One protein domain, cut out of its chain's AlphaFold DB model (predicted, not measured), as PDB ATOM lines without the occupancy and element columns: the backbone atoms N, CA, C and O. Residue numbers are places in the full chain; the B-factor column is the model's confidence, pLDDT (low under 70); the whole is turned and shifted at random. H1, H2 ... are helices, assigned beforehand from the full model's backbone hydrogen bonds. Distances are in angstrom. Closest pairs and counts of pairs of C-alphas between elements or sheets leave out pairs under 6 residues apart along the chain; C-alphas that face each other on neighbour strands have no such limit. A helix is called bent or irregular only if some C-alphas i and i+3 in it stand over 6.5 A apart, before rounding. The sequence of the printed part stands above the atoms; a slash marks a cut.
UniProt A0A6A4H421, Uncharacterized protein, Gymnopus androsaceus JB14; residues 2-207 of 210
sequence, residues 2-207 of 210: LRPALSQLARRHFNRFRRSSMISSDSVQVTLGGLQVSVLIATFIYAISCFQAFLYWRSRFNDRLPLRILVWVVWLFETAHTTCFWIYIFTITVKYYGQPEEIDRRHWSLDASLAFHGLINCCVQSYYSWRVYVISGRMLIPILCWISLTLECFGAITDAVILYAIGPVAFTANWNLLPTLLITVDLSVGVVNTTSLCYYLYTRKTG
ATOM      1  N   LEU A   2     205.287 220.335 230.402       60.44
ATOM      2  CA  LEU A   2     204.021 220.125 229.656       60.44
ATOM      3  C   LEU A   2     203.951 220.709 228.221       60.44
ATOM      4  O   LEU A   2     203.261 220.161 227.363       60.44
ATOM      5  N   ARG A   3     204.648 221.819 227.930       58.47
ATOM      6  CA  ARG A   3     204.591 222.510 226.619       58.47
ATOM      7  C   ARG A   3     205.018 221.667 225.396       58.47
ATOM      8  O   ARG A   3     204.321 221.742 224.382       58.47
ATOM      9  N   PRO A   4     206.099 220.858 225.430       68.12
ATOM     10  CA  PRO A   4     206.482 220.052 224.268       68.12
ATOM     11  C   PRO A   4     205.452 218.961 223.939       68.12
ATOM     12  O   PRO A   4     205.177 218.738 222.759       68.12
ATOM     13  N   ALA A   5     204.813 218.361 224.952       67.88
ATOM     14  CA  ALA A   5     203.796 217.320 224.779       67.88
ATOM     15  C   ALA A   5     202.520 217.846 224.090       67.88
ATOM     16  O   ALA A   5     202.037 217.232 223.138       67.88
ATOM     17  N   LEU A   6     202.032 219.029 224.482       68.19
ATOM     18  CA  LEU A   6     200.898 219.698 223.824       68.19
ATOM     19  C   LEU A   6     201.192 220.040 222.355       68.19
ATOM     20  O   LEU A   6     200.338 219.854 221.491       68.19
ATOM     21  N   SER A   7     202.422 220.466 222.044       76.88
ATOM     22  CA  SER A   7     202.825 220.779 220.664       76.88
ATOM     23  C   SER A   7     202.906 219.543 219.758       76.88
ATOM     24  O   SER A   7     202.712 219.646 218.543       76.88
ATOM     25  N   GLN A   8     203.210 218.372 220.325       78.81
ATOM     26  CA  GLN A   8     203.211 217.111 219.586       78.81
ATOM     27  C   GLN A   8     201.793 216.575 219.396       78.81
ATOM     28  O   GLN A   8     201.472 216.104 218.306       78.81
ATOM     29  N   LEU A   9     200.933 216.694 220.410       78.19
ATOM     30  CA  LEU A   9     199.525 216.319 220.313       78.19
ATOM     31  C   LEU A   9     198.809 217.162 219.243       78.19
ATOM     32  O   LEU A   9     198.203 216.603 218.332       78.19
ATOM     33  N   ALA A  10     198.975 218.489 219.271       80.31
ATOM     34  CA  ALA A  10     198.400 219.396 218.274       80.31
ATOM     35  C   ALA A  10     198.871 219.071 216.844       80.31
ATOM     36  O   ALA A  10     198.059 219.006 215.922       80.31
ATOM     37  N   ARG A  11     200.165 218.769 216.656       82.44
ATOM     38  CA  ARG A  11     200.709 218.327 215.359       82.44
ATOM     39  C   ARG A  11     200.145 216.986 214.899       82.44
ATOM     40  O   ARG A  11     199.871 216.821 213.715       82.44
ATOM     41  N   ARG A  12     199.941 216.033 215.813       80.31
ATOM     42  CA  ARG A  12     199.310 214.744 215.491       80.31
ATOM     43  C   ARG A  12     197.854 214.924 215.066       80.31
ATOM     44  O   ARG A  12     197.467 214.342 214.058       80.31
ATOM     45  N   HIS A  13     197.077 215.751 215.765       81.38
ATOM     46  CA  HIS A  13     195.698 216.058 215.369       81.38
ATOM     47  C   HIS A  13     195.635 216.790 214.026       81.38
ATOM     48  O   HIS A  13     194.859 216.386 213.165       81.38
ATOM     49  N   PHE A  14     196.495 217.786 213.804       83.81
ATOM     50  CA  PHE A  14     196.572 218.505 212.531       83.81
ATOM     51  C   PHE A  14     196.950 217.579 211.365       83.81
ATOM     52  O   PHE A  14     196.284 217.578 210.333       83.81
ATOM     53  N   ASN A  15     197.961 216.723 211.540       81.56
ATOM     54  CA  ASN A  15     198.353 215.750 210.518       81.56
ATOM     55  C   ASN A  15     197.260 214.705 210.262       81.56
ATOM     56  O   ASN A  15     197.086 214.283 209.121       81.56
ATOM     57  N   ARG A  16     196.513 214.298 211.295       78.38
ATOM     58  CA  ARG A  16     195.374 213.381 211.149       78.38
ATOM     59  C   ARG A  16     194.239 214.039 210.365       78.38
ATOM     60  O   ARG A  16     193.745 213.432 209.427       78.38
ATOM     61  N   PHE A  17     193.905 215.289 210.679       77.38
ATOM     62  CA  PHE A  17     192.892 216.067 209.964       77.38
ATOM     63  C   PHE A  17     193.279 216.320 208.497       77.38
ATOM     64  O   PHE A  17     192.476 216.118 207.587       77.38
ATOM     65  N   ARG A  18     194.544 216.681 208.243       76.56
ATOM     66  CA  ARG A  18     195.082 216.850 206.886       76.56
ATOM     67  C   ARG A  18     195.050 215.549 206.086       76.56
ATOM     68  O   ARG A  18     194.709 215.554 204.912       76.56
ATOM     69  N   ARG A  19     195.388 214.421 206.716       73.00
ATOM     70  CA  ARG A  19     195.351 213.111 206.058       73.00
ATOM     71  C   ARG A  19     193.916 212.678 205.743       73.00
ATOM     72  O   ARG A  19     193.679 212.185 204.652       73.00
ATOM     73  N   SER A  20     192.968 212.900 206.654       68.38
ATOM     74  CA  SER A  20     191.548 212.611 206.411       68.38
ATOM     75  C   SER A  20     190.971 213.451 205.270       68.38
ATOM     76  O   SER A  20     190.325 212.897 204.393       68.38
ATOM     77  N   SER A  21     191.261 214.756 205.229       69.19
ATOM     78  CA  SER A  21     190.809 215.629 204.132       69.19
ATOM     79  C   SER A  21     191.415 215.256 202.774       69.19
ATOM     80  O   SER A  21     190.696 215.280 201.781       69.19
ATOM     81  N   MET A  22     192.690 214.848 202.729       69.69
ATOM     82  CA  MET A  22     193.328 214.340 201.502       69.69
ATOM     83  C   MET A  22     192.697 213.029 201.006       69.69
ATOM     84  O   MET A  22     192.415 212.894 199.822       69.69
ATOM     85  N   ILE A  23     192.411 212.082 201.905       67.25
ATOM     86  CA  ILE A  23     191.761 210.814 201.528       67.25
ATOM     87  C   ILE A  23     190.360 211.073 200.956       67.25
ATOM     88  O   ILE A  23     189.998 210.480 199.945       67.25
ATOM     89  N   SER A  24     189.594 211.986 201.566       68.06
ATOM     90  CA  SER A  24     188.264 212.365 201.075       68.06
ATOM     91  C   SER A  24     188.308 213.061 199.712       68.06
ATOM     92  O   SER A  24     187.424 212.829 198.889       68.06
ATOM     93  N   SER A  25     189.318 213.896 199.436       71.62
ATOM     94  CA  SER A  25     189.458 214.520 198.113       71.62
ATOM     95  C   SER A  25     189.830 213.508 197.032       71.62
ATOM     96  O   SER A  25     189.262 213.558 195.942       71.62
ATOM     97  N   ASP A  26     190.725 212.567 197.338       78.62
ATOM     98  CA  ASP A  26     191.171 211.553 196.379       78.62
ATOM     99  C   ASP A  26     190.026 210.590 196.022       78.62
ATOM    100  O   ASP A  26     189.797 210.302 194.847       78.62
ATOM    101  N   SER A  27     189.241 210.149 197.013       79.44
ATOM    102  CA  SER A  27     188.088 209.272 196.770       79.44
ATOM    103  C   SER A  27     187.013 209.943 195.916       79.44
ATOM    104  O   SER A  27     186.454 209.315 195.019       79.44
ATOM    105  N   VAL A  28     186.747 211.231 196.151       80.81
ATOM    106  CA  VAL A  28     185.769 212.001 195.368       80.81
ATOM    107  C   VAL A  28     186.230 212.155 193.921       80.81
ATOM    108  O   VAL A  28     185.425 211.978 193.010       80.81
ATOM    109  N   GLN A  29     187.517 212.433 193.692       83.69
ATOM    110  CA  GLN A  29     188.066 212.541 192.339       83.69
ATOM    111  C   GLN A  29     187.970 211.224 191.567       83.69
ATOM    112  O   GLN A  29     187.591 211.237 190.397       83.69
ATOM    113  N   VAL A  30     188.266 210.092 192.212       86.00
ATOM    114  CA  VAL A  30     188.168 208.770 191.576       86.00
ATOM    115  C   VAL A  30     186.717 208.440 191.219       86.00
ATOM    116  O   VAL A  30     186.448 208.050 190.084       86.00
ATOM    117  N   THR A  31     185.773 208.643 192.143       85.31
ATOM    118  CA  THR A  31     184.351 208.355 191.902       85.31
ATOM    119  C   THR A  31     183.757 209.278 190.842       85.31
ATOM    120  O   THR A  31     183.141 208.806 189.887       85.31
ATOM    121  N   LEU A  32     183.962 210.592 190.967       87.12
ATOM    122  CA  LEU A  32     183.405 211.572 190.035       87.12
ATOM    123  C   LEU A  32     184.059 211.472 188.653       87.12
ATOM    124  O   LEU A  32     183.364 211.512 187.640       87.12
ATOM    125  N   GLY A  33     185.380 211.284 188.606       88.50
ATOM    126  CA  GLY A  33     186.116 211.061 187.366       88.50
ATOM    127  C   GLY A  33     185.676 209.776 186.665       88.50
ATOM    128  O   GLY A  33     185.386 209.796 185.470       88.50
ATOM    129  N   GLY A  34     185.546 208.672 187.409       90.62
ATOM    130  CA  GLY A  34     185.051 207.401 186.877       90.62
ATOM    131  C   GLY A  34     183.622 207.505 186.340       90.62
ATOM    132  O   GLY A  34     183.337 207.038 185.234       90.62
ATOM    133  N   LEU A  35     182.737 208.186 187.072       90.19
ATOM    134  CA  LEU A  35     181.368 208.461 186.638       90.19
ATOM    135  C   LEU A  35     181.351 209.289 185.345       90.19
ATOM    136  O   LEU A  35     180.644 208.944 184.401       90.19
ATOM    137  N   GLN A  36     182.154 210.351 185.269       91.62
ATOM    138  CA  GLN A  36     182.213 211.219 184.098       91.62
ATOM    139  C   GLN A  36     182.700 210.468 182.852       91.62
ATOM    140  O   GLN A  36     182.084 210.575 181.792       91.62
ATOM    141  N   VAL A  37     183.756 209.660 182.982       95.19
ATOM    142  CA  VAL A  37     184.249 208.806 181.888       95.19
ATOM    143  C   VAL A  37     183.178 207.804 181.453       95.19
ATOM    144  O   VAL A  37     182.947 207.637 180.257       95.19
ATOM    145  N   SER A  38     182.472 207.189 182.405       92.00
ATOM    146  CA  SER A  38     181.391 206.241 182.113       92.00
ATOM    147  C   SER A  38     180.253 206.890 181.318       92.00
ATOM    148  O   SER A  38     179.806 206.327 180.321       92.00
ATOM    149  N   VAL A  39     179.829 208.106 181.687       94.75
ATOM    150  CA  VAL A  39     178.787 208.855 180.959       94.75
ATOM    151  C   VAL A  39     179.236 209.222 179.540       94.75
ATOM    152  O   VAL A  39     178.435 209.155 178.606       94.75
ATOM    153  N   LEU A  40     180.512 209.569 179.339       95.88
ATOM    154  CA  LEU A  40     181.058 209.845 178.004       95.88
ATOM    155  C   LEU A  40     181.046 208.596 177.114       95.88
ATOM    156  O   LEU A  40     180.602 208.664 175.967       95.88
ATOM    157  N   ILE A  41     181.478 207.453 177.649       96.06
ATOM    158  CA  ILE A  41     181.447 206.171 176.932       96.06
ATOM    159  C   ILE A  41     180.001 205.787 176.597       96.06
ATOM    160  O   ILE A  41     179.706 205.459 175.448       96.06
ATOM    161  N   ALA A  42     179.082 205.893 177.562       93.88
ATOM    162  CA  ALA A  42     177.662 205.618 177.351       93.88
ATOM    163  C   ALA A  42     177.060 206.521 176.260       93.88
ATOM    164  O   ALA A  42     176.338 206.048 175.387       93.88
ATOM    165  N   THR A  43     177.431 207.804 176.242       96.06
ATOM    166  CA  THR A  43     176.996 208.756 175.209       96.06
ATOM    167  C   THR A  43     177.486 208.354 173.813       96.06
ATOM    168  O   THR A  43     176.750 208.485 172.833       96.06
ATOM    169  N   PHE A  44     178.709 207.829 173.702       96.56
ATOM    170  CA  PHE A  44     179.229 207.322 172.432       96.56
ATOM    171  C   PHE A  44     178.472 206.072 171.957       96.56
ATOM    172  O   PHE A  44     178.114 205.976 170.782       96.56
ATOM    173  N   ILE A  45     178.162 205.144 172.866       92.75
ATOM    174  CA  ILE A  45     177.340 203.963 172.560       92.75
ATOM    175  C   ILE A  45     175.934 204.388 172.111       92.75
ATOM    176  O   ILE A  45     175.435 203.890 171.103       92.75
ATOM    177  N   TYR A  46     175.331 205.375 172.776       95.06
ATOM    178  CA  TYR A  46     174.046 205.949 172.374       95.06
ATOM    179  C   TYR A  46     174.080 206.542 170.953       95.06
ATOM    180  O   TYR A  46     173.145 206.345 170.172       95.06
ATOM    181  N   ALA A  47     175.174 207.204 170.558       95.25
ATOM    182  CA  ALA A  47     175.342 207.688 169.187       95.25
ATOM    183  C   ALA A  47     175.346 206.538 168.158       95.25
ATOM    184  O   ALA A  47     174.735 206.658 167.091       95.25
ATOM    185  N   ILE A  48     175.966 205.399 168.490       94.44
ATOM    186  CA  ILE A  48     175.921 204.186 167.657       94.44
ATOM    187  C   ILE A  48     174.481 203.663 167.553       94.44
ATOM    188  O   ILE A  48     174.020 203.375 166.448       94.44
ATOM    189  N   SER A  49     173.745 203.589 168.664       92.19
ATOM    190  CA  SER A  49     172.333 203.176 168.675       92.19
ATOM    191  C   SER A  49     171.453 204.096 167.818       92.19
ATOM    192  O   SER A  49     170.604 203.623 167.059       92.19
ATOM    193  N   CYS A  50     171.696 205.409 167.847       94.06
ATOM    194  CA  CYS A  50     171.024 206.364 166.960       94.06
ATOM    195  C   CYS A  50     171.315 206.073 165.483       94.06
ATOM    196  O   CYS A  50     170.408 206.104 164.651       94.06
ATOM    197  N   PHE A  51     172.568 205.757 165.150       93.50
ATOM    198  CA  PHE A  51     172.944 205.391 163.787       93.50
ATOM    199  C   PHE A  51     172.274 204.084 163.335       93.50
ATOM    200  O   PHE A  51     171.804 203.995 162.200       93.50
ATOM    201  N   GLN A  52     172.153 203.092 164.222       89.31
ATOM    202  CA  GLN A  52     171.420 201.854 163.941       89.31
ATOM    203  C   GLN A  52     169.940 202.128 163.637       89.31
ATOM    204  O   GLN A  52     169.407 201.616 162.649       89.31
ATOM    205  N   ALA A  53     169.291 202.982 164.433       89.62
ATOM    206  CA  ALA A  53     167.908 203.389 164.199       89.62
ATOM    207  C   ALA A  53     167.762 204.149 162.863       89.62
ATOM    208  O   ALA A  53     166.867 203.855 162.065       89.62
ATOM    209  N   PHE A  54     168.703 205.046 162.555       89.50
ATOM    210  CA  PHE A  54     168.758 205.756 161.276       89.50
ATOM    211  C   PHE A  54     168.878 204.815 160.072       89.50
ATOM    212  O   PHE A  54     168.113 204.939 159.110       89.50
ATOM    213  N   LEU A  55     169.793 203.843 160.128       89.19
ATOM    214  CA  LEU A  55     169.936 202.834 159.080       89.19
ATOM    215  C   LEU A  55     168.655 202.017 158.909       89.19
ATOM    216  O   LEU A  55     168.232 201.790 157.777       89.19
ATOM    217  N   TYR A  56     167.992 201.639 160.005       86.38
ATOM    218  CA  TYR A  56     166.714 200.931 159.948       86.38
ATOM    219  C   TYR A  56     165.638 201.734 159.196       86.38
ATOM    220  O   TYR A  56     164.953 201.187 158.327       86.38
ATOM    221  N   TRP A  57     165.531 203.045 159.445       83.88
ATOM    222  CA  TRP A  57     164.614 203.905 158.686       83.88
ATOM    223  C   TRP A  57     165.007 204.041 157.218       83.88
ATOM    224  O   TRP A  57     164.131 204.047 156.344       83.88
ATOM    225  N   ARG A  58     166.309 204.128 156.926       87.00
ATOM    226  CA  ARG A  58     166.804 204.309 155.560       87.00
ATOM    227  C   ARG A  58     166.647 203.058 154.701       87.00
ATOM    228  O   ARG A  58     166.287 203.184 153.533       87.00
ATOM    229  N   SER A  59     166.873 201.877 155.267       81.44
ATOM    230  CA  SER A  59     166.826 200.596 154.555       81.44
ATOM    231  C   SER A  59     165.419 200.160 154.131       81.44
ATOM    232  O   SER A  59     165.309 199.172 153.412       81.44
ATOM    233  N   ARG A  60     164.354 200.890 154.522       71.19
ATOM    234  CA  ARG A  60     162.956 200.641 154.102       71.19
ATOM    235  C   ARG A  60     162.574 199.154 154.183       71.19
ATOM    236  O   ARG A  60     161.949 198.621 153.269       71.19
ATOM    237  N   PHE A  61     162.954 198.479 155.270       71.50
ATOM    238  CA  PHE A  61     162.575 197.083 155.471       71.50
ATOM    239  C   PHE A  61     161.051 196.946 155.404       71.50
ATOM    240  O   PHE A  61     160.324 197.740 156.009       71.50
ATOM    241  N   ASN A  62     160.559 195.938 154.678       72.50
ATOM    242  CA  ASN A  62     159.134 195.600 154.619       72.50
ATOM    243  C   ASN A  62     158.697 194.859 155.899       72.50
ATOM    244  O   ASN A  62     158.100 193.785 155.855       72.50
ATOM    245  N   ASP A  63     159.086 195.406 157.049       79.56
ATOM    246  CA  ASP A  63     158.810 194.853 158.363       79.56
ATOM    247  C   ASP A  63     157.412 195.270 158.837       79.56
ATOM    248  O   ASP A  63     156.886 196.338 158.505       79.56
ATOM    249  N   ARG A  64     156.793 194.406 159.645       79.81
ATOM    250  CA  ARG A  64     155.446 194.633 160.186       79.81
ATOM    251  C   ARG A  64     155.426 195.891 161.064       79.81
ATOM    252  O   ARG A  64     156.357 196.133 161.832       79.81
ATOM    253  N   LEU A  65     154.317 196.635 161.018       80.38
ATOM    254  CA  LEU A  65     154.108 197.882 161.772       80.38
ATOM    255  C   LEU A  65     154.538 197.818 163.260       80.38
ATOM    256  O   LEU A  65     155.200 198.760 163.699       80.38
ATOM    257  N   PRO A  66     154.264 196.733 164.022       83.62
ATOM    258  CA  PRO A  66     154.674 196.643 165.425       83.62
ATOM    259  C   PRO A  66     156.191 196.732 165.634       83.62
ATOM    260  O   PRO A  66     156.636 197.377 166.575       83.62
ATOM    261  N   LEU A  67     156.995 196.156 164.731       84.88
ATOM    262  CA  LEU A  67     158.459 196.221 164.820       84.88
ATOM    263  C   LEU A  67     158.969 197.641 164.595       84.88
ATOM    264  O   LEU A  67     159.884 198.097 165.272       84.88
ATOM    265  N   ARG A  68     158.343 198.374 163.670       86.31
ATOM    266  CA  ARG A  68     158.695 199.771 163.409       86.31
ATOM    267  C   ARG A  68     158.381 200.667 164.605       86.31
ATOM    268  O   ARG A  68     159.176 201.549 164.905       86.31
ATOM    269  N   ILE A  69     157.250 200.438 165.274       88.69
ATOM    270  CA  ILE A  69     156.880 201.156 166.502       88.69
ATOM    271  C   ILE A  69     157.863 200.821 167.625       88.69
ATOM    272  O   ILE A  69     158.355 201.732 168.282       88.69
ATOM    273  N   LEU A  70     158.205 199.542 167.799       90.69
ATOM    274  CA  LEU A  70     159.142 199.100 168.831       90.69
ATOM    275  C   LEU A  70     160.502 199.803 168.717       90.69
ATOM    276  O   LEU A  70     161.001 200.311 169.714       90.69
ATOM    277  N   VAL A  71     161.071 199.894 167.508       90.75
ATOM    278  CA  VAL A  71     162.358 200.583 167.281       90.75
ATOM    279  C   VAL A  71     162.287 202.060 167.680       90.75
ATOM    280  O   VAL A  71     163.198 202.560 168.333       90.75
ATOM    281  N   TRP A  72     161.196 202.753 167.338       91.56
ATOM    282  CA  TRP A  72     160.984 204.144 167.755       91.56
ATOM    283  C   TRP A  72     160.887 204.291 169.275       91.56
ATOM    284  O   TRP A  72     161.504 205.189 169.839       91.56
ATOM    285  N   VAL A  73     160.130 203.411 169.935       93.56
ATOM    286  CA  VAL A  73     159.947 203.441 171.393       93.56
ATOM    287  C   VAL A  73     161.271 203.197 172.116       93.56
ATOM    288  O   VAL A  73     161.624 203.969 173.004       93.56
ATOM    289  N   VAL A  74     162.034 202.183 171.701       93.81
ATOM    290  CA  VAL A  74     163.352 201.883 172.283       93.81
ATOM    291  C   VAL A  74     164.303 203.064 172.110       93.81
ATOM    292  O   VAL A  74     164.964 203.455 173.066       93.81
ATOM    293  N   TRP A  75     164.335 203.681 170.927       94.88
ATOM    294  CA  TRP A  75     165.175 204.853 170.682       94.88
ATOM    295  C   TRP A  75     164.807 206.046 171.581       94.88
ATOM    296  O   TRP A  75     165.693 206.712 172.120       94.88
ATOM    297  N   LEU A  76     163.512 206.297 171.803       95.62
ATOM    298  CA  LEU A  76     163.058 207.342 172.726       95.62
ATOM    299  C   LEU A  76     163.453 207.042 174.177       95.62
ATOM    300  O   LEU A  76     163.899 207.946 174.883       95.62
ATOM    301  N   PHE A  77     163.326 205.789 174.621       95.88
ATOM    302  CA  PHE A  77     163.743 205.396 175.967       95.88
ATOM    303  C   PHE A  77     165.256 205.521 176.158       95.88
ATOM    304  O   PHE A  77     165.680 206.087 177.161       95.88
ATOM    305  N   GLU A  78     166.064 205.101 175.185       94.88
ATOM    306  CA  GLU A  78     167.524 205.296 175.178       94.88
ATOM    307  C   GLU A  78     167.914 206.781 175.249       94.88
ATOM    308  O   GLU A  78     168.821 207.176 175.988       94.88
ATOM    309  N   THR A  79     167.176 207.633 174.533       95.94
ATOM    310  CA  THR A  79     167.370 209.089 174.573       95.94
ATOM    311  C   THR A  79     167.077 209.646 175.967       95.94
ATOM    312  O   THR A  79     167.865 210.426 176.508       95.94
ATOM    313  N   ALA A  80     165.956 209.241 176.570       96.25
ATOM    314  CA  ALA A  80     165.562 209.674 177.909       96.25
ATOM    315  C   ALA A  80     166.559 209.187 178.973       96.25
ATOM    316  O   ALA A  80     167.021 209.982 179.789       96.25
ATOM    317  N   HIS A  81     166.960 207.917 178.894       95.12
ATOM    318  CA  HIS A  81     167.978 207.302 179.740       95.12
ATOM    319  C   HIS A  81     169.298 208.085 179.705       95.12
ATOM    320  O   HIS A  81     169.807 208.511 180.742       95.12
ATOM    321  N   THR A  82     169.814 208.362 178.505       96.00
ATOM    322  CA  THR A  82     171.063 209.116 178.321       96.00
ATOM    323  C   THR A  82     170.936 210.552 178.845       96.00
ATOM    324  O   THR A  82     171.834 211.060 179.519       96.00
ATOM    325  N   THR A  83     169.784 211.191 178.624       96.31
ATOM    326  CA  THR A  83     169.503 212.549 179.119       96.31
ATOM    327  C   THR A  83     169.494 212.610 180.650       96.31
ATOM    328  O   THR A  83     170.032 213.554 181.228       96.31
ATOM    329  N   CYS A  84     168.947 211.597 181.330       95.44
ATOM    330  CA  CYS A  84     168.987 211.500 182.791       95.44
ATOM    331  C   CYS A  84     170.426 211.507 183.335       95.44
ATOM    332  O   CYS A  84     170.704 212.199 184.318       95.44
ATOM    333  N   PHE A  85     171.353 210.806 182.674       94.19
ATOM    334  CA  PHE A  85     172.771 210.821 183.043       94.19
ATOM    335  C   PHE A  85     173.438 212.173 182.789       94.19
ATOM    336  O   PHE A  85     174.238 212.621 183.614       94.19
ATOM    337  N   TRP A  86     173.089 212.866 181.703       95.06
ATOM    338  CA  TRP A  86     173.579 214.226 181.453       95.06
ATOM    339  C   TRP A  86     173.098 215.223 182.514       95.06
ATOM    340  O   TRP A  86     173.879 216.044 182.993       95.06
ATOM    341  N   ILE A  87     171.833 215.128 182.932       94.44
ATOM    342  CA  ILE A  87     171.289 215.952 184.020       94.44
ATOM    343  C   ILE A  87     172.013 215.645 185.335       94.44
ATOM    344  O   ILE A  87     172.381 216.571 186.063       94.44
ATOM    345  N   TYR A  88     172.245 214.362 185.626       91.69
ATOM    346  CA  TYR A  88     172.945 213.941 186.836       91.69
ATOM    347  C   TYR A  88     174.370 214.499 186.881       91.69
ATOM    348  O   TYR A  88     174.730 215.193 187.835       91.69
ATOM    349  N   ILE A  89     175.160 214.269 185.823       92.19
ATOM    350  CA  ILE A  89     176.554 214.715 185.778       92.19
ATOM    351  C   ILE A  89     176.641 216.241 185.823       92.19
ATOM    352  O   ILE A  89     177.451 216.772 186.577       92.19
ATOM    353  N   PHE A  90     175.771 216.965 185.109       91.69
ATOM    354  CA  PHE A  90     175.721 218.428 185.155       91.69
ATOM    355  C   PHE A  90     175.405 218.939 186.565       91.69
ATOM    356  O   PHE A  90     176.036 219.874 187.054       91.69
ATOM    357  N   THR A  91     174.458 218.303 187.252       90.00
ATOM    358  CA  THR A  91     174.060 218.716 188.600       90.00
ATOM    359  C   THR A  91     175.189 218.520 189.610       90.00
ATOM    360  O   THR A  91     175.493 219.437 190.369       90.00
ATOM    361  N   ILE A  92     175.853 217.367 189.591       88.12
ATOM    362  CA  ILE A  92     176.953 217.080 190.517       88.12
ATOM    363  C   ILE A  92     178.198 217.922 190.200       88.12
ATOM    364  O   ILE A  92     178.841 218.436 191.111       88.12
ATOM    365  N   THR A  93     178.537 218.101 188.921       87.25
ATOM    366  CA  THR A  93     179.775 218.798 188.526       87.25
ATOM    367  C   THR A  93     179.657 220.317 188.538       87.25
ATOM    368  O   THR A  93     180.629 220.986 188.876       87.25
ATOM    369  N   VAL A  94     178.499 220.877 188.177       88.38
ATOM    370  CA  VAL A  94     178.315 222.330 188.043       88.38
ATOM    371  C   VAL A  94     177.545 222.895 189.228       88.38
ATOM    372  O   VAL A  94     178.020 223.816 189.888       88.38
ATOM    373  N   LYS A  95     176.357 222.353 189.520       86.12
ATOM    374  CA  LYS A  95     175.459 222.936 190.531       86.12
ATOM    375  C   LYS A  95     175.964 222.719 191.959       86.12
ATOM    376  O   LYS A  95     175.847 223.626 192.776       86.12
ATOM    377  N   TYR A  96     176.536 221.553 192.239       85.00
ATOM    378  CA  TYR A  96     177.072 221.190 193.555       85.00
ATOM    379  C   TYR A  96     178.603 221.120 193.573       85.00
ATOM    380  O   TYR A  96     179.207 220.357 194.329       85.00
ATOM    381  N   TYR A  97     179.249 221.943 192.745       81.94
ATOM    382  CA  TYR A  97     180.704 222.013 192.696       81.94
ATOM    383  C   TYR A  97     181.298 222.311 194.084       81.94
ATOM    384  O   TYR A  97     180.907 223.266 194.756       81.94
ATOM    385  N   GLY A  98     182.255 221.486 194.517       77.12
ATOM    386  CA  GLY A  98     182.905 221.615 195.825       77.12
ATOM    387  C   GLY A  98     182.105 221.065 197.012       77.12
ATOM    388  O   GLY A  98     182.564 221.202 198.144       77.12
ATOM    389  N   GLN A  99     180.952 220.426 196.780       82.31
ATOM    390  CA  GLN A  99     180.116 219.806 197.815       82.31
ATOM    391  C   GLN A  99     180.074 218.277 197.631       82.31
ATOM    392  O   GLN A  99     179.132 217.746 197.042       82.31
ATOM    393  N   PRO A 100     181.094 217.539 198.113       72.75
ATOM    394  CA  PRO A 100     181.210 216.098 197.873       72.75
ATOM    395  C   PRO A 100     180.076 215.280 198.507       72.75
ATOM    396  O   PRO A 100     179.757 214.203 198.013       72.75
ATOM    397  N   GLU A 101     179.428 215.807 199.548       76.94
ATOM    398  CA  GLU A 101     178.283 215.177 200.219       76.94
ATOM    399  C   GLU A 101     177.068 215.002 199.293       76.94
ATOM    400  O   GLU A 101     176.228 214.136 199.526       76.94
ATOM    401  N   GLU A 102     176.961 215.799 198.226       79.25
ATOM    402  CA  GLU A 102     175.840 215.725 197.286       79.25
ATOM    403  C   GLU A 102     175.962 214.538 196.317       79.25
ATOM    404  O   GLU A 102     174.957 214.122 195.743       79.25
ATOM    405  N   ILE A 103     177.158 213.950 196.163       74.94
ATOM    406  CA  ILE A 103     177.374 212.719 195.375       74.94
ATOM    407  C   ILE A 103     176.693 211.531 196.055       74.94
ATOM    408  O   ILE A 103     176.071 210.700 195.397       74.94
ATOM    409  N   ASP A 104     176.777 211.497 197.382       73.50
ATOM    410  CA  ASP A 104     176.198 210.459 198.225       73.50
ATOM    411  C   ASP A 104     174.688 210.630 198.417       73.50
ATOM    412  O   ASP A 104     174.030 209.771 199.004       73.50
ATOM    413  N   ARG A 105     174.101 211.728 197.928       79.94
ATOM    414  CA  ARG A 105     172.662 211.958 198.007       79.94
ATOM    415  C   ARG A 105     171.940 211.362 196.812       79.94
ATOM    416  O   ARG A 105     172.337 211.483 195.656       79.94
ATOM    417  N   ARG A 106     170.791 210.761 197.112       78.88
ATOM    418  CA  ARG A 106     169.884 210.210 196.111       78.88
ATOM    419  C   ARG A 106     169.395 211.318 195.174       78.88
ATOM    420  O   ARG A 106     168.823 212.308 195.629       78.88
ATOM    421  N   HIS A 107     169.584 211.124 193.870       86.00
ATOM    422  CA  HIS A 107     169.122 212.050 192.841       86.00
ATOM    423  C   HIS A 107     168.042 211.399 191.974       86.00
ATOM    424  O   HIS A 107     168.223 210.292 191.476       86.00
ATOM    425  N   TRP A 108     166.936 212.109 191.746       88.62
ATOM    426  CA  TRP A 108     165.781 211.596 190.995       88.62
ATOM    427  C   TRP A 108     166.125 211.159 189.562       88.62
ATOM    428  O   TRP A 108     165.493 210.256 189.023       88.62
ATOM    429  N   SER A 109     167.127 211.785 188.935       89.75
ATOM    430  CA  SER A 109     167.550 211.444 187.575       89.75
ATOM    431  C   SER A 109     168.190 210.057 187.506       89.75
ATOM    432  O   SER A 109     168.013 209.374 186.504       89.75
ATOM    433  N   LEU A 110     168.879 209.615 188.566       86.19
ATOM    434  CA  LEU A 110     169.394 208.249 188.646       86.19
ATOM    435  C   LEU A 110     168.240 207.252 188.760       86.19
ATOM    436  O   LEU A 110     168.178 206.319 187.966       86.19
ATOM    437  N   ASP A 111     167.278 207.497 189.650       87.38
ATOM    438  CA  ASP A 111     166.093 206.636 189.788       87.38
ATOM    439  C   ASP A 111     165.312 206.522 188.465       87.38
ATOM    440  O   ASP A 111     164.907 205.432 188.061       87.38
ATOM    441  N   ALA A 112     165.145 207.643 187.755       90.75
ATOM    442  CA  ALA A 112     164.511 207.664 186.440       90.75
ATOM    443  C   ALA A 112     165.318 206.870 185.400       90.75
ATOM    444  O   ALA A 112     164.733 206.137 184.604       90.75
ATOM    445  N   SER A 113     166.652 206.974 185.419       91.50
ATOM    446  CA  SER A 113     167.511 206.203 184.514       91.50
ATOM    447  C   SER A 113     167.359 204.694 184.734       91.50
ATOM    448  O   SER A 113     167.168 203.970 183.764       91.50
ATOM    449  N   LEU A 114     167.299 204.215 185.983       88.19
ATOM    450  CA  LEU A 114     167.059 202.794 186.272       88.19
ATOM    451  C   LEU A 114     165.716 202.314 185.702       88.19
ATOM    452  O   LEU A 114     165.636 201.226 185.132       88.19
ATOM    453  N   ALA A 115     164.666 203.136 185.804       90.06
ATOM    454  CA  ALA A 115     163.369 202.804 185.224       90.06
ATOM    455  C   ALA A 115     163.437 202.685 183.691       90.06
ATOM    456  O   ALA A 115     162.913 201.726 183.123       90.06
ATOM    457  N   PHE A 116     164.111 203.622 183.013       93.56
ATOM    458  CA  PHE A 116     164.296 203.542 181.562       93.56
ATOM    459  C   PHE A 116     165.154 202.345 181.150       93.56
ATOM    460  O   PHE A 116     164.802 201.677 180.180       93.56
ATOM    461  N   HIS A 117     166.218 202.037 181.894       90.44
ATOM    462  CA  HIS A 117     167.076 200.878 181.647       90.44
ATOM    463  C   HIS A 117     166.267 199.574 181.623       90.44
ATOM    464  O   HIS A 117     166.299 198.855 180.627       90.44
ATOM    465  N   GLY A 118     165.439 199.328 182.645       89.69
ATOM    466  CA  GLY A 118     164.598 198.127 182.691       89.69
ATOM    467  C   GLY A 118     163.573 198.052 181.547       89.69
ATOM    468  O   GLY A 118     163.323 196.981 180.992       89.69
ATOM    469  N   LEU A 119     162.996 199.190 181.138       92.00
ATOM    470  CA  LEU A 119     162.076 199.243 179.993       92.00
ATOM    471  C   LEU A 119     162.779 198.917 178.671       92.00
ATOM    472  O   LEU A 119     162.231 198.179 177.844       92.00
ATOM    473  N   ILE A 120     163.984 199.455 178.477       92.31
ATOM    474  CA  ILE A 120     164.825 199.181 177.311       92.31
ATOM    475  C   ILE A 120     165.178 197.696 177.278       92.31
ATOM    476  O   ILE A 120     164.898 197.046 176.269       92.31
ATOM    477  N   ASN A 121     165.702 197.147 178.378       90.12
ATOM    478  CA  ASN A 121     166.082 195.740 178.480       90.12
ATOM    479  C   ASN A 121     164.903 194.817 178.176       90.12
ATOM    480  O   ASN A 121     165.010 193.953 177.305       90.12
ATOM    481  N   CYS A 122     163.728 195.072 178.757       90.25
ATOM    482  CA  CYS A 122     162.518 194.301 178.475       90.25
ATOM    483  C   CYS A 122     162.157 194.300 176.977       90.25
ATOM    484  O   CYS A 122     161.917 193.243 176.382       90.25
ATOM    485  N   CYS A 123     162.161 195.470 176.334       91.38
ATOM    486  CA  CYS A 123     161.833 195.608 174.915       91.38
ATOM    487  C   CYS A 123     162.873 194.943 174.001       91.38
ATOM    488  O   CYS A 123     162.522 194.176 173.097       91.38
ATOM    489  N   VAL A 124     164.154 195.221 174.239       89.06
ATOM    490  CA  VAL A 124     165.278 194.740 173.431       89.06
ATOM    491  C   VAL A 124     165.428 193.228 173.566       89.06
ATOM    492  O   VAL A 124     165.516 192.520 172.561       89.06
ATOM    493  N   GLN A 125     165.383 192.704 174.788       87.94
ATOM    494  CA  GLN A 125     165.526 191.278 175.057       87.94
ATOM    495  C   GLN A 125     164.339 190.474 174.511       87.94
ATOM    496  O   GLN A 125     164.548 189.425 173.898       87.94
ATOM    497  N   SER A 126     163.112 191.000 174.612       88.00
ATOM    498  CA  SER A 126     161.931 190.399 173.971       88.00
ATOM    499  C   SER A 126     162.087 190.315 172.448       88.00
ATOM    500  O   SER A 126     161.801 189.279 171.841       88.00
ATOM    501  N   TYR A 127     162.593 191.380 171.818       88.38
ATOM    502  CA  TYR A 127     162.843 191.403 170.375       88.38
ATOM    503  C   TYR A 127     163.928 190.411 169.947       88.38
ATOM    504  O   TYR A 127     163.722 189.652 168.993       88.38
ATOM    505  N   TYR A 128     165.069 190.384 170.646       84.94
ATOM    506  CA  TYR A 128     166.155 189.448 170.352       84.94
ATOM    507  C   TYR A 128     165.716 187.998 170.543       84.94
ATOM    508  O   TYR A 128     165.967 187.171 169.667       84.94
ATOM    509  N   SER A 129     164.998 187.707 171.629       86.50
ATOM    510  CA  SER A 129     164.418 186.392 171.905       86.50
ATOM    511  C   SER A 129     163.534 185.921 170.743       86.50
ATOM    512  O   SER A 129     163.744 184.836 170.193       86.50
ATOM    513  N   TRP A 130     162.623 186.779 170.267       85.62
ATOM    514  CA  TRP A 130     161.777 186.475 169.112       85.62
ATOM    515  C   TRP A 130     162.582 186.263 167.820       85.62
ATOM    516  O   TRP A 130     162.379 185.270 167.115       85.62
ATOM    517  N   ARG A 131     163.527 187.157 167.506       85.19
ATOM    518  CA  ARG A 131     164.367 187.056 166.299       85.19
ATOM    519  C   ARG A 131     165.195 185.776 166.283       85.19
ATOM    520  O   ARG A 131     165.232 185.086 165.265       85.19
ATOM    521  N   VAL A 132     165.848 185.449 167.396       84.81
ATOM    522  CA  VAL A 132     166.670 184.243 167.508       84.81
ATOM    523  C   VAL A 132     165.805 182.993 167.408       84.81
ATOM    524  O   VAL A 132     166.191 182.072 166.694       84.81
ATOM    525  N   TYR A 133     164.622 182.966 168.028       84.81
ATOM    526  CA  TYR A 133     163.691 181.844 167.889       84.81
ATOM    527  C   TYR A 133     163.310 181.593 166.423       84.81
ATOM    528  O   TYR A 133     163.418 180.466 165.941       84.81
ATOM    529  N   VAL A 134     162.950 182.651 165.688       84.19
ATOM    530  CA  VAL A 134     162.576 182.559 164.264       84.19
ATOM    531  C   VAL A 134     163.738 182.062 163.391       84.19
ATOM    532  O   VAL A 134     163.518 181.329 162.428       84.19
ATOM    533  N   ILE A 135     164.980 182.439 163.706       81.81
ATOM    534  CA  ILE A 135     166.155 182.095 162.890       81.81
ATOM    535  C   ILE A 135     166.755 180.731 163.269       81.81
ATOM    536  O   ILE A 135     167.156 179.971 162.385       81.81
ATOM    537  N   SER A 136     166.848 180.423 164.561       81.00
ATOM    538  CA  SER A 136     167.482 179.209 165.087       81.00
ATOM    539  C   SER A 136     166.524 178.016 165.120       81.00
ATOM    540  O   SER A 136     166.960 176.875 164.980       81.00
ATOM    541  N   GLY A 137     165.226 178.255 165.340       77.25
ATOM    542  CA  GLY A 137     164.240 177.203 165.609       77.25
ATOM    543  C   GLY A 137     164.435 176.486 166.954       77.25
ATOM    544  O   GLY A 137     163.708 175.546 167.258       77.25
ATOM    545  N   ARG A 138     165.413 176.905 167.773       77.00
ATOM    546  CA  ARG A 138     165.716 176.336 169.095       77.00
ATOM    547  C   ARG A 138     165.305 177.295 170.211       77.00
ATOM    548  O   ARG A 138     165.558 178.494 170.129       77.00
ATOM    549  N   MET A 139     164.733 176.750 171.286       80.69
ATOM    550  CA  MET A 139     164.198 177.541 172.407       80.69
ATOM    551  C   MET A 139     165.228 177.909 173.483       80.69
ATOM    552  O   MET A 139     164.918 178.721 174.346       80.69
ATOM    553  N   LEU A 140     166.453 177.371 173.438       80.31
ATOM    554  CA  LEU A 140     167.457 177.587 174.491       80.31
ATOM    555  C   LEU A 140     167.784 179.073 174.715       80.31
ATOM    556  O   LEU A 140     167.727 179.546 175.843       80.31
ATOM    557  N   ILE A 141     168.081 179.822 173.649       81.25
ATOM    558  CA  ILE A 141     168.447 181.245 173.752       81.25
ATOM    559  C   ILE A 141     167.252 182.104 174.215       81.25
ATOM    560  O   ILE A 141     167.428 182.893 175.142       81.25
ATOM    561  N   PRO A 142     166.031 181.926 173.668       83.06
ATOM    562  CA  PRO A 142     164.833 182.560 174.214       83.06
ATOM    563  C   PRO A 142     164.616 182.305 175.707       83.06
ATOM    564  O   PRO A 142     164.314 183.239 176.443       83.06
ATOM    565  N   ILE A 143     164.789 181.063 176.169       85.38
ATOM    566  CA  ILE A 143     164.623 180.706 177.585       85.38
ATOM    567  C   ILE A 143     165.656 181.438 178.448       85.38
ATOM    568  O   ILE A 143     165.285 182.020 179.462       85.38
ATOM    569  N   LEU A 144     166.925 181.473 178.026       85.56
ATOM    570  CA  LEU A 144     167.971 182.218 178.735       85.56
ATOM    571  C   LEU A 144     167.652 183.716 178.827       85.56
ATOM    572  O   LEU A 144     167.848 184.313 179.882       85.56
ATOM    573  N   CYS A 145     167.105 184.305 177.761       85.38
ATOM    574  CA  CYS A 145     166.651 185.697 177.763       85.38
ATOM    575  C   CYS A 145     165.554 185.936 178.806       85.38
ATOM    576  O   CYS A 145     165.642 186.878 179.583       85.38
ATOM    577  N   TRP A 146     164.537 185.072 178.852       86.75
ATOM    578  CA  TRP A 146     163.445 185.206 179.818       86.75
ATOM    579  C   TRP A 146     163.911 184.999 181.260       86.75
ATOM    580  O   TRP A 146     163.485 185.738 182.143       86.75
ATOM    581  N   ILE A 147     164.818 184.046 181.503       88.44
ATOM    582  CA  ILE A 147     165.419 183.845 182.828       88.44
ATOM    583  C   ILE A 147     166.183 185.103 183.254       88.44
ATOM    584  O   ILE A 147     165.984 185.576 184.373       88.44
ATOM    585  N   SER A 148     166.995 185.677 182.362       87.06
ATOM    586  CA  SER A 148     167.730 186.917 182.634       87.06
ATOM    587  C   SER A 148     166.791 188.062 183.001       87.06
ATOM    588  O   SER A 148     167.003 188.694 184.030       87.06
ATOM    589  N   LEU A 149     165.712 188.264 182.234       87.88
ATOM    590  CA  LEU A 149     164.727 189.310 182.514       87.88
ATOM    591  C   LEU A 149     164.082 189.133 183.892       87.88
ATOM    592  O   LEU A 149     163.917 190.092 184.639       87.88
ATOM    593  N   THR A 150     163.718 187.895 184.247       87.69
ATOM    594  CA  THR A 150     163.134 187.632 185.568       87.69
ATOM    595  C   THR A 150     164.132 187.925 186.681       87.69
ATOM    596  O   THR A 150     163.775 188.596 187.648       87.69
ATOM    597  N   LEU A 151     165.385 187.483 186.530       89.38
ATOM    598  CA  LEU A 151     166.445 187.733 187.501       89.38
ATOM    599  C   LEU A 151     166.704 189.233 187.669       89.38
ATOM    600  O   LEU A 151     166.837 189.698 188.798       89.38
ATOM    601  N   GLU A 152     166.717 189.987 186.572       88.12
ATOM    602  CA  GLU A 152     166.886 191.437 186.585       88.12
ATOM    603  C   GLU A 152     165.717 192.132 187.288       88.12
ATOM    604  O   GLU A 152     165.947 192.969 188.155       88.12
ATOM    605  N   CYS A 153     164.466 191.748 187.011       87.56
ATOM    606  CA  CYS A 153     163.309 192.311 187.711       87.56
ATOM    607  C   CYS A 153     163.367 192.053 189.223       87.56
ATOM    608  O   CYS A 153     163.160 192.976 190.012       87.56
ATOM    609  N   PHE A 154     163.656 190.819 189.646       90.25
ATOM    610  CA  PHE A 154     163.783 190.496 191.071       90.25
ATOM    611  C   PHE A 154     164.976 191.210 191.716       90.25
ATOM    612  O   PHE A 154     164.855 191.718 192.834       90.25
ATOM    613  N   GLY A 155     166.101 191.281 191.006       88.62
ATOM    614  CA  GLY A 155     167.301 191.990 191.429       88.62
ATOM    615  C   GLY A 155     167.051 193.484 191.618       88.62
ATOM    616  O   GLY A 155     167.285 194.004 192.702       88.62
ATOM    617  N   ALA A 156     166.451 194.143 190.627       86.88
ATOM    618  CA  ALA A 156     166.125 195.565 190.667       86.88
ATOM    619  C   ALA A 156     165.139 195.914 191.792       86.88
ATOM    620  O   ALA A 156     165.307 196.930 192.463       86.88
ATOM    621  N   ILE A 157     164.129 195.069 192.044       88.81
ATOM    622  CA  ILE A 157     163.214 195.259 193.182       88.81
ATOM    623  C   ILE A 157     163.975 195.129 194.504       88.81
ATOM    624  O   ILE A 157     163.788 195.949 195.401       88.81
ATOM    625  N   THR A 158     164.841 194.122 194.624       88.81
ATOM    626  CA  THR A 158     165.651 193.905 195.829       88.81
ATOM    627  C   THR A 158     166.577 195.094 196.080       88.81
ATOM    628  O   THR A 158     166.567 195.649 197.178       88.81
ATOM    629  N   ASP A 159     167.298 195.551 195.055       86.00
ATOM    630  CA  ASP A 159     168.182 196.713 195.133       86.00
ATOM    631  C   ASP A 159     167.405 197.982 195.497       86.00
ATOM    632  O   ASP A 159     167.828 198.723 196.380       86.00
ATOM    633  N   ALA A 160     166.231 198.207 194.899       85.50
ATOM    634  CA  ALA A 160     165.389 199.357 195.215       85.50
ATOM    635  C   ALA A 160     164.892 199.341 196.671       85.50
ATOM    636  O   ALA A 160     164.905 200.379 197.338       85.50
ATOM    637  N   VAL A 161     164.478 198.177 197.185       88.12
ATOM    638  CA  VAL A 161     164.023 198.018 198.576       88.12
ATOM    639  C   VAL A 161     165.170 198.261 199.552       88.12
ATOM    640  O   VAL A 161     164.996 199.006 200.518       88.12
ATOM    641  N   ILE A 162     166.348 197.679 199.301       86.75
ATOM    642  CA  ILE A 162     167.521 197.878 200.157       86.75
ATOM    643  C   ILE A 162     167.942 199.347 200.105       86.75
ATOM    644  O   ILE A 162     168.048 199.977 201.155       86.75
ATOM    645  N   LEU A 163     168.098 199.928 198.911       84.56
ATOM    646  CA  LEU A 163     168.464 201.333 198.728       84.56
ATOM    647  C   LEU A 163     167.507 202.280 199.466       84.56
ATOM    648  O   LEU A 163     167.956 203.253 200.073       84.56
ATOM    649  N   TYR A 164     166.204 201.987 199.456       85.50
ATOM    650  CA  TYR A 164     165.208 202.756 200.203       85.50
ATOM    651  C   TYR A 164     165.346 202.593 201.723       85.50
ATOM    652  O   TYR A 164     165.195 203.568 202.456       85.50
ATOM    653  N   ALA A 165     165.642 201.384 202.204       87.06
ATOM    654  CA  ALA A 165     165.710 201.084 203.632       87.06
ATOM    655  C   ALA A 165     166.966 201.641 204.323       87.06
ATOM    656  O   ALA A 165     166.870 202.139 205.443       87.06
ATOM    657  N   ILE A 166     168.138 201.548 203.682       84.00
ATOM    658  CA  ILE A 166     169.432 201.896 204.309       84.00
ATOM    659  C   ILE A 166     170.072 203.170 203.748       84.00
ATOM    660  O   ILE A 166     171.016 203.698 204.335       84.00
ATOM    661  N   GLY A 167     169.562 203.677 202.625       80.00
ATOM    662  CA  GLY A 167     170.112 204.834 201.931       80.00
ATOM    663  C   GLY A 167     171.352 204.524 201.071       80.00
ATOM    664  O   GLY A 167     171.985 203.474 201.205       80.00
ATOM    665  N   PRO A 168     171.724 205.453 200.173       76.69
ATOM    666  CA  PRO A 168     172.767 205.262 199.155       76.69
ATOM    667  C   PRO A 168     174.160 204.933 199.709       76.69
ATOM    668  O   PRO A 168     174.833 204.064 199.163       76.69
ATOM    669  N   VAL A 169     174.579 205.552 200.819       76.69
ATOM    670  CA  VAL A 169     175.929 205.358 201.390       76.69
ATOM    671  C   VAL A 169     176.113 203.958 201.981       76.69
ATOM    672  O   VAL A 169     177.124 203.298 201.753       76.69
ATOM    673  N   ALA A 170     175.131 203.471 202.743       79.31
ATOM    674  CA  ALA A 170     175.202 202.134 203.332       79.31
ATOM    675  C   ALA A 170     175.031 201.035 202.269       79.31
ATOM    676  O   ALA A 170     175.607 199.950 202.409       79.31
ATOM    677  N   PHE A 171     174.270 201.332 201.210       80.88
ATOM    678  CA  PHE A 171     174.081 200.462 200.056       80.88
ATOM    679  C   PHE A 171     175.380 200.258 199.273       80.88
ATOM    680  O   PHE A 171     175.798 199.119 199.079       80.88
ATOM    681  N   THR A 172     176.079 201.330 198.894       77.00
ATOM    682  CA  THR A 172     177.344 201.211 198.153       77.00
ATOM    683  C   THR A 172     178.457 200.569 198.980       77.00
ATOM    684  O   THR A 172     179.291 199.857 198.424       77.00
ATOM    685  N   ALA A 173     178.457 200.759 200.303       80.62
ATOM    686  CA  ALA A 173     179.478 200.194 201.181       80.62
ATOM    687  C   ALA A 173     179.341 198.677 201.408       80.62
ATOM    688  O   ALA A 173     180.353 197.984 201.477       80.62
ATOM    689  N   ASN A 174     178.115 198.159 201.549       82.62
ATOM    690  CA  ASN A 174     177.890 196.771 201.986       82.62
ATOM    691  C   ASN A 174     177.189 195.890 200.943       82.62
ATOM    692  O   ASN A 174     177.266 194.668 201.030       82.62
ATOM    693  N   TRP A 175     176.500 196.495 199.973       83.94
ATOM    694  CA  TRP A 175     175.599 195.797 199.052       83.94
ATOM    695  C   TRP A 175     175.949 196.002 197.578       83.94
ATOM    696  O   TRP A 175     175.187 195.578 196.721       83.94
ATOM    697  N   ASN A 176     177.115 196.570 197.253       83.38
ATOM    698  CA  ASN A 176     177.554 196.784 195.867       83.38
ATOM    699  C   ASN A 176     177.720 195.491 195.042       83.38
ATOM    700  O   ASN A 176     177.683 195.541 193.812       83.38
ATOM    701  N   LEU A 177     177.898 194.338 195.692       88.50
ATOM    702  CA  LEU A 177     178.084 193.058 195.014       88.50
ATOM    703  C   LEU A 177     176.842 192.639 194.215       88.50
ATOM    704  O   LEU A 177     176.984 192.170 193.089       88.50
ATOM    705  N   LEU A 178     175.639 192.832 194.768       86.38
ATOM    706  CA  LEU A 178     174.379 192.468 194.108       86.38
ATOM    707  C   LEU A 178     174.174 193.193 192.764       86.38
ATOM    708  O   LEU A 178     174.114 192.496 191.746       86.38
ATOM    709  N   PRO A 179     174.157 194.541 192.695       85.94
ATOM    710  CA  PRO A 179     173.975 195.253 191.434       85.94
ATOM    711  C   PRO A 179     175.124 194.979 190.457       85.94
ATOM    712  O   PRO A 179     174.898 194.866 189.254       85.94
ATOM    713  N   THR A 180     176.355 194.790 190.949       87.75
ATOM    714  CA  THR A 180     177.501 194.451 190.087       87.75
ATOM    715  C   THR A 180     177.313 193.095 189.399       87.75
ATOM    716  O   THR A 180     177.567 192.964 188.199       87.75
ATOM    717  N   LEU A 181     176.848 192.077 190.132       90.38
ATOM    718  CA  LEU A 181     176.569 190.756 189.566       90.38
ATOM    719  C   LEU A 181     175.406 190.801 188.574       90.38
ATOM    720  O   LEU A 181     175.513 190.201 187.506       90.38
ATOM    721  N   LEU A 182     174.337 191.538 188.889       89.25
ATOM    722  CA  LEU A 182     173.183 191.695 187.999       89.25
ATOM    723  C   LEU A 182     173.591 192.300 186.652       89.25
ATOM    724  O   LEU A 182     173.319 191.703 185.611       89.25
ATOM    725  N   ILE A 183     174.332 193.411 186.670       87.50
ATOM    726  CA  ILE A 183     174.817 194.069 185.445       87.50
ATOM    727  C   ILE A 183     175.770 193.146 184.668       87.50
ATOM    728  O   ILE A 183     175.744 193.106 183.440       87.50
ATOM    729  N   THR A 184     176.598 192.358 185.362       91.00
ATOM    730  CA  THR A 184     177.514 191.405 184.710       91.00
ATOM    731  C   THR A 184     176.758 190.284 183.991       91.00
ATOM    732  O   THR A 184     177.132 189.895 182.879       91.00
ATOM    733  N   VAL A 185     175.693 189.759 184.604       89.25
ATOM    734  CA  VAL A 185     174.830 188.747 183.981       89.25
ATOM    735  C   VAL A 185     174.120 189.331 182.763       89.25
ATOM    736  O   VAL A 185     174.154 188.705 181.703       89.25
ATOM    737  N   ASP A 186     173.561 190.537 182.876       86.81
ATOM    738  CA  ASP A 186     172.869 191.201 181.766       86.81
ATOM    739  C   ASP A 186     173.800 191.436 180.564       86.81
ATOM    740  O   ASP A 186     173.514 191.008 179.440       86.81
ATOM    741  N   LEU A 187     175.000 191.976 180.814       89.06
ATOM    742  CA  LEU A 187     176.042 192.136 179.795       89.06
ATOM    743  C   LEU A 187     176.389 190.805 179.115       89.06
ATOM    744  O   LEU A 187     176.511 190.736 177.889       89.06
ATOM    745  N   SER A 188     176.525 189.733 179.899       90.75
ATOM    746  CA  SER A 188     176.849 188.401 179.381       90.75
ATOM    747  C   SER A 188     175.754 187.883 178.445       90.75
ATOM    748  O   SER A 188     176.044 187.381 177.356       90.75
ATOM    749  N   VAL A 189     174.487 188.049 178.827       87.69
ATOM    750  CA  VAL A 189     173.335 187.650 178.009       87.69
ATOM    751  C   VAL A 189     173.248 188.493 176.735       87.69
ATOM    752  O   VAL A 189     173.020 187.944 175.652       87.69
ATOM    753  N   GLY A 190     173.516 189.798 176.820       86.75
ATOM    754  CA  GLY A 190     173.600 190.689 175.660       86.75
ATOM    755  C   GLY A 190     174.658 190.247 174.641       86.75
ATOM    756  O   GLY A 190     174.384 190.192 173.435       86.75
ATOM    757  N   VAL A 191     175.843 189.849 175.115       90.06
ATOM    758  CA  VAL A 191     176.923 189.316 174.267       90.06
ATOM    759  C   VAL A 191     176.507 188.002 173.605       90.06
ATOM    760  O   VAL A 191     176.698 187.843 172.396       90.06
ATOM    761  N   VAL A 192     175.895 187.076 174.351       88.94
ATOM    762  CA  VAL A 192     175.411 185.795 173.809       88.94
ATOM    763  C   VAL A 192     174.351 186.017 172.730       88.94
ATOM    764  O   VAL A 192     174.433 185.404 171.663       88.94
ATOM    765  N   ASN A 193     173.391 186.916 172.957       85.69
ATOM    766  CA  ASN A 193     172.334 187.232 171.995       85.69
ATOM    767  C   ASN A 193     172.888 187.841 170.708       85.69
ATOM    768  O   ASN A 193     172.563 187.378 169.610       85.69
ATOM    769  N   THR A 194     173.764 188.838 170.841       86.81
ATOM    770  CA  THR A 194     174.390 189.516 169.700       86.81
ATOM    771  C   THR A 194     175.236 188.537 168.889       86.81
ATOM    772  O   THR A 194     175.068 188.422 167.674       86.81
ATOM    773  N   THR A 195     176.079 187.749 169.563       88.75
ATOM    774  CA  THR A 195     176.947 186.751 168.921       88.75
ATOM    775  C   THR A 195     176.129 185.673 168.219       88.75
ATOM    776  O   THR A 195     176.422 185.323 167.076       88.75
ATOM    777  N   SER A 196     175.063 185.188 168.859       86.75
ATOM    778  CA  SER A 196     174.156 184.201 168.268       86.75
ATOM    779  C   SER A 196     173.515 184.735 166.991       86.75
ATOM    780  O   SER A 196     173.519 184.051 165.967       86.75
ATOM    781  N   LEU A 197     172.999 185.968 167.018       84.06
ATOM    782  CA  LEU A 197     172.385 186.582 165.846       84.06
ATOM    783  C   LEU A 197     173.400 186.741 164.705       84.06
ATOM    784  O   LEU A 197     173.111 186.338 163.578       84.06
ATOM    785  N   CYS A 198     174.599 187.253 164.993       87.62
ATOM    786  CA  CYS A 198     175.672 187.381 164.008       87.62
ATOM    787  C   CYS A 198     176.068 186.025 163.404       87.62
ATOM    788  O   CYS A 198     176.158 185.904 162.182       87.62
ATOM    789  N   TYR A 199     176.233 184.995 164.238       87.81
ATOM    790  CA  TYR A 199     176.585 183.643 163.805       87.81
ATOM    791  C   TYR A 199     175.529 183.040 162.868       87.81
ATOM    792  O   TYR A 199     175.856 182.544 161.783       87.81
ATOM    793  N   TYR A 200     174.246 183.118 163.235       84.19
ATOM    794  CA  TYR A 200     173.174 182.568 162.404       84.19
ATOM    795  C   TYR A 200     172.968 183.354 161.102       84.19
ATOM    796  O   TYR A 200     172.691 182.748 160.064       84.19
ATOM    797  N   LEU A 201     173.121 184.683 161.126       81.44
ATOM    798  CA  LEU A 201     173.045 185.509 159.917       81.44
ATOM    799  C   LEU A 201     174.203 185.216 158.958       81.44
ATOM    800  O   LEU A 201     173.979 185.122 157.749       81.44
ATOM    801  N   TYR A 202     175.415 185.024 159.483       83.44
ATOM    802  CA  TYR A 202     176.574 184.645 158.679       83.44
ATOM    803  C   TYR A 202     176.376 183.268 158.030       83.44
ATOM    804  O   TYR A 202     176.497 183.133 156.814       83.44
ATOM    805  N   THR A 203     175.945 182.276 158.814       81.56
ATOM    806  CA  THR A 203     175.721 180.901 158.334       81.56
ATOM    807  C   THR A 203     174.631 180.822 157.260       81.56
ATOM    808  O   THR A 203     174.742 180.053 156.305       81.56
ATOM    809  N   ARG A 204     173.570 181.638 157.366       70.19
ATOM    810  CA  ARG A 204     172.509 181.686 156.344       70.19
ATOM    811  C   ARG A 204     172.927 182.425 155.070       70.19
ATOM    812  O   ARG A 204     172.417 182.079 154.010       70.19
ATOM    813  N   LYS A 205     173.868 183.377 155.131       63.88
ATOM    814  CA  LYS A 205     174.450 184.002 153.926       63.88
ATOM    815  C   LYS A 205     175.301 183.025 153.109       63.88
ATOM    816  O   LYS A 205     175.298 183.115 151.889       63.88
ATOM    817  N   THR A 206     175.980 182.079 153.755       58.69
ATOM    818  CA  THR A 206     176.770 181.035 153.076       58.69
ATOM    819  C   THR A 206     175.939 179.813 152.664       58.69
ATOM    820  O   THR A 206     176.470 178.882 152.070       58.69
ATOM    821  N   GLY A 207     174.636 179.805 152.967       50.00
ATOM    822  CA  GLY A 207     173.691 178.729 152.664       50.00
ATOM    823  C   GLY A 207     172.943 178.880 151.334       50.00
ATOM    824  O   GLY A 207     171.846 178.333 151.211       50.00
TER     825      GLY A 207
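This is residues 2 to 207 of the 210 residues of an uncharacterized protein of Gymnopus androsaceus JB14 (UniProt A0A6A4H421). Five long helices fold back and forth along one axis, each making a hairpin with the one before; the far end of the longest, H1, residues 2 to 23, sticks out as a bare arm. H3 lies in the middle of the body: H2 packs on it and H1 packs on H2, while H3, H4 and H5 make an up-and-down bundle of three, each running against the one before it. The printed part has 206 residues, with five named helices in the order H1 H2 H3 H4 H5 and no named strand; the class is all helix. The whole is loose, with a radius of gyration of the C-alphas of 23.4 A, and spans 92 by 34 by 33 A; the arm makes much of the length.

Start at H1, residues 2 to 58, which touches H2, residues 65 to 95, with its residues 35 to 53 alone. Their closest C-alphas are those of Val 39 and Phe 85, 6.7 A apart, at a shallow tilt of 24 degrees, opposite ways. Next look at the hub, H3, residues 108 to 136, which touches H2, closest at the C-alphas of His 81 and Ser 113, 4.9 A apart, at a shallow tilt of 30 degrees, opposite ways. H4, residues 140 to 174, touches H3 with its residues 141 to 153 alone; the closest C-alphas, of Ser 129 and Pro 142, are 4.5 A apart. H5, residues 177 to 205, touches H4, closest at the C-alphas of Glu 152 and Leu 182, 6.5 A apart, at a shallow tilt of 24 degrees, opposite ways. Residues 193 to 200 of H5 touch residues 128 to 136 of H3, closest at the C-alphas of Val 132 and Leu 197, 6.4 A apart; the two helices run the same way at a shallow tilt of 32 degrees, only just short of steep. H1 is apart from H3, H4 and H5. In H1, H2, H3 and H5 every O i to N i+4 pair is within hydrogen-bond range; in H4 28 of 31 are.

Find C-alpha 2 at (204.021, 220.125, 229.656); from there H1 runs 84.4 A to C-alpha 58 at (166.804, 204.309, 155.560). H2 is 43.7 A long, H3 41.5 A and H4 35.1 A. H4 is irregular, with C-alphas 165 and 168 9.3 A apart, and has a kink of 121 degrees near residue 167. H5 runs 42.2 A to C-alpha 205 at (174.450, 184.002, 153.926).

The C-alphas farthest apart, of Leu 2 and Gly 207, are 92.5 A apart. Without residues 2 to 23 and 58 to 66, which stand free, the body spans 61 by 32 by 28 A. The printed part has no cut; look to residues 96 to 107 for the long link, H2 to H3. The pLDDT is under 70 at residues 2 to 6, 20 to 24 and 205 to 207.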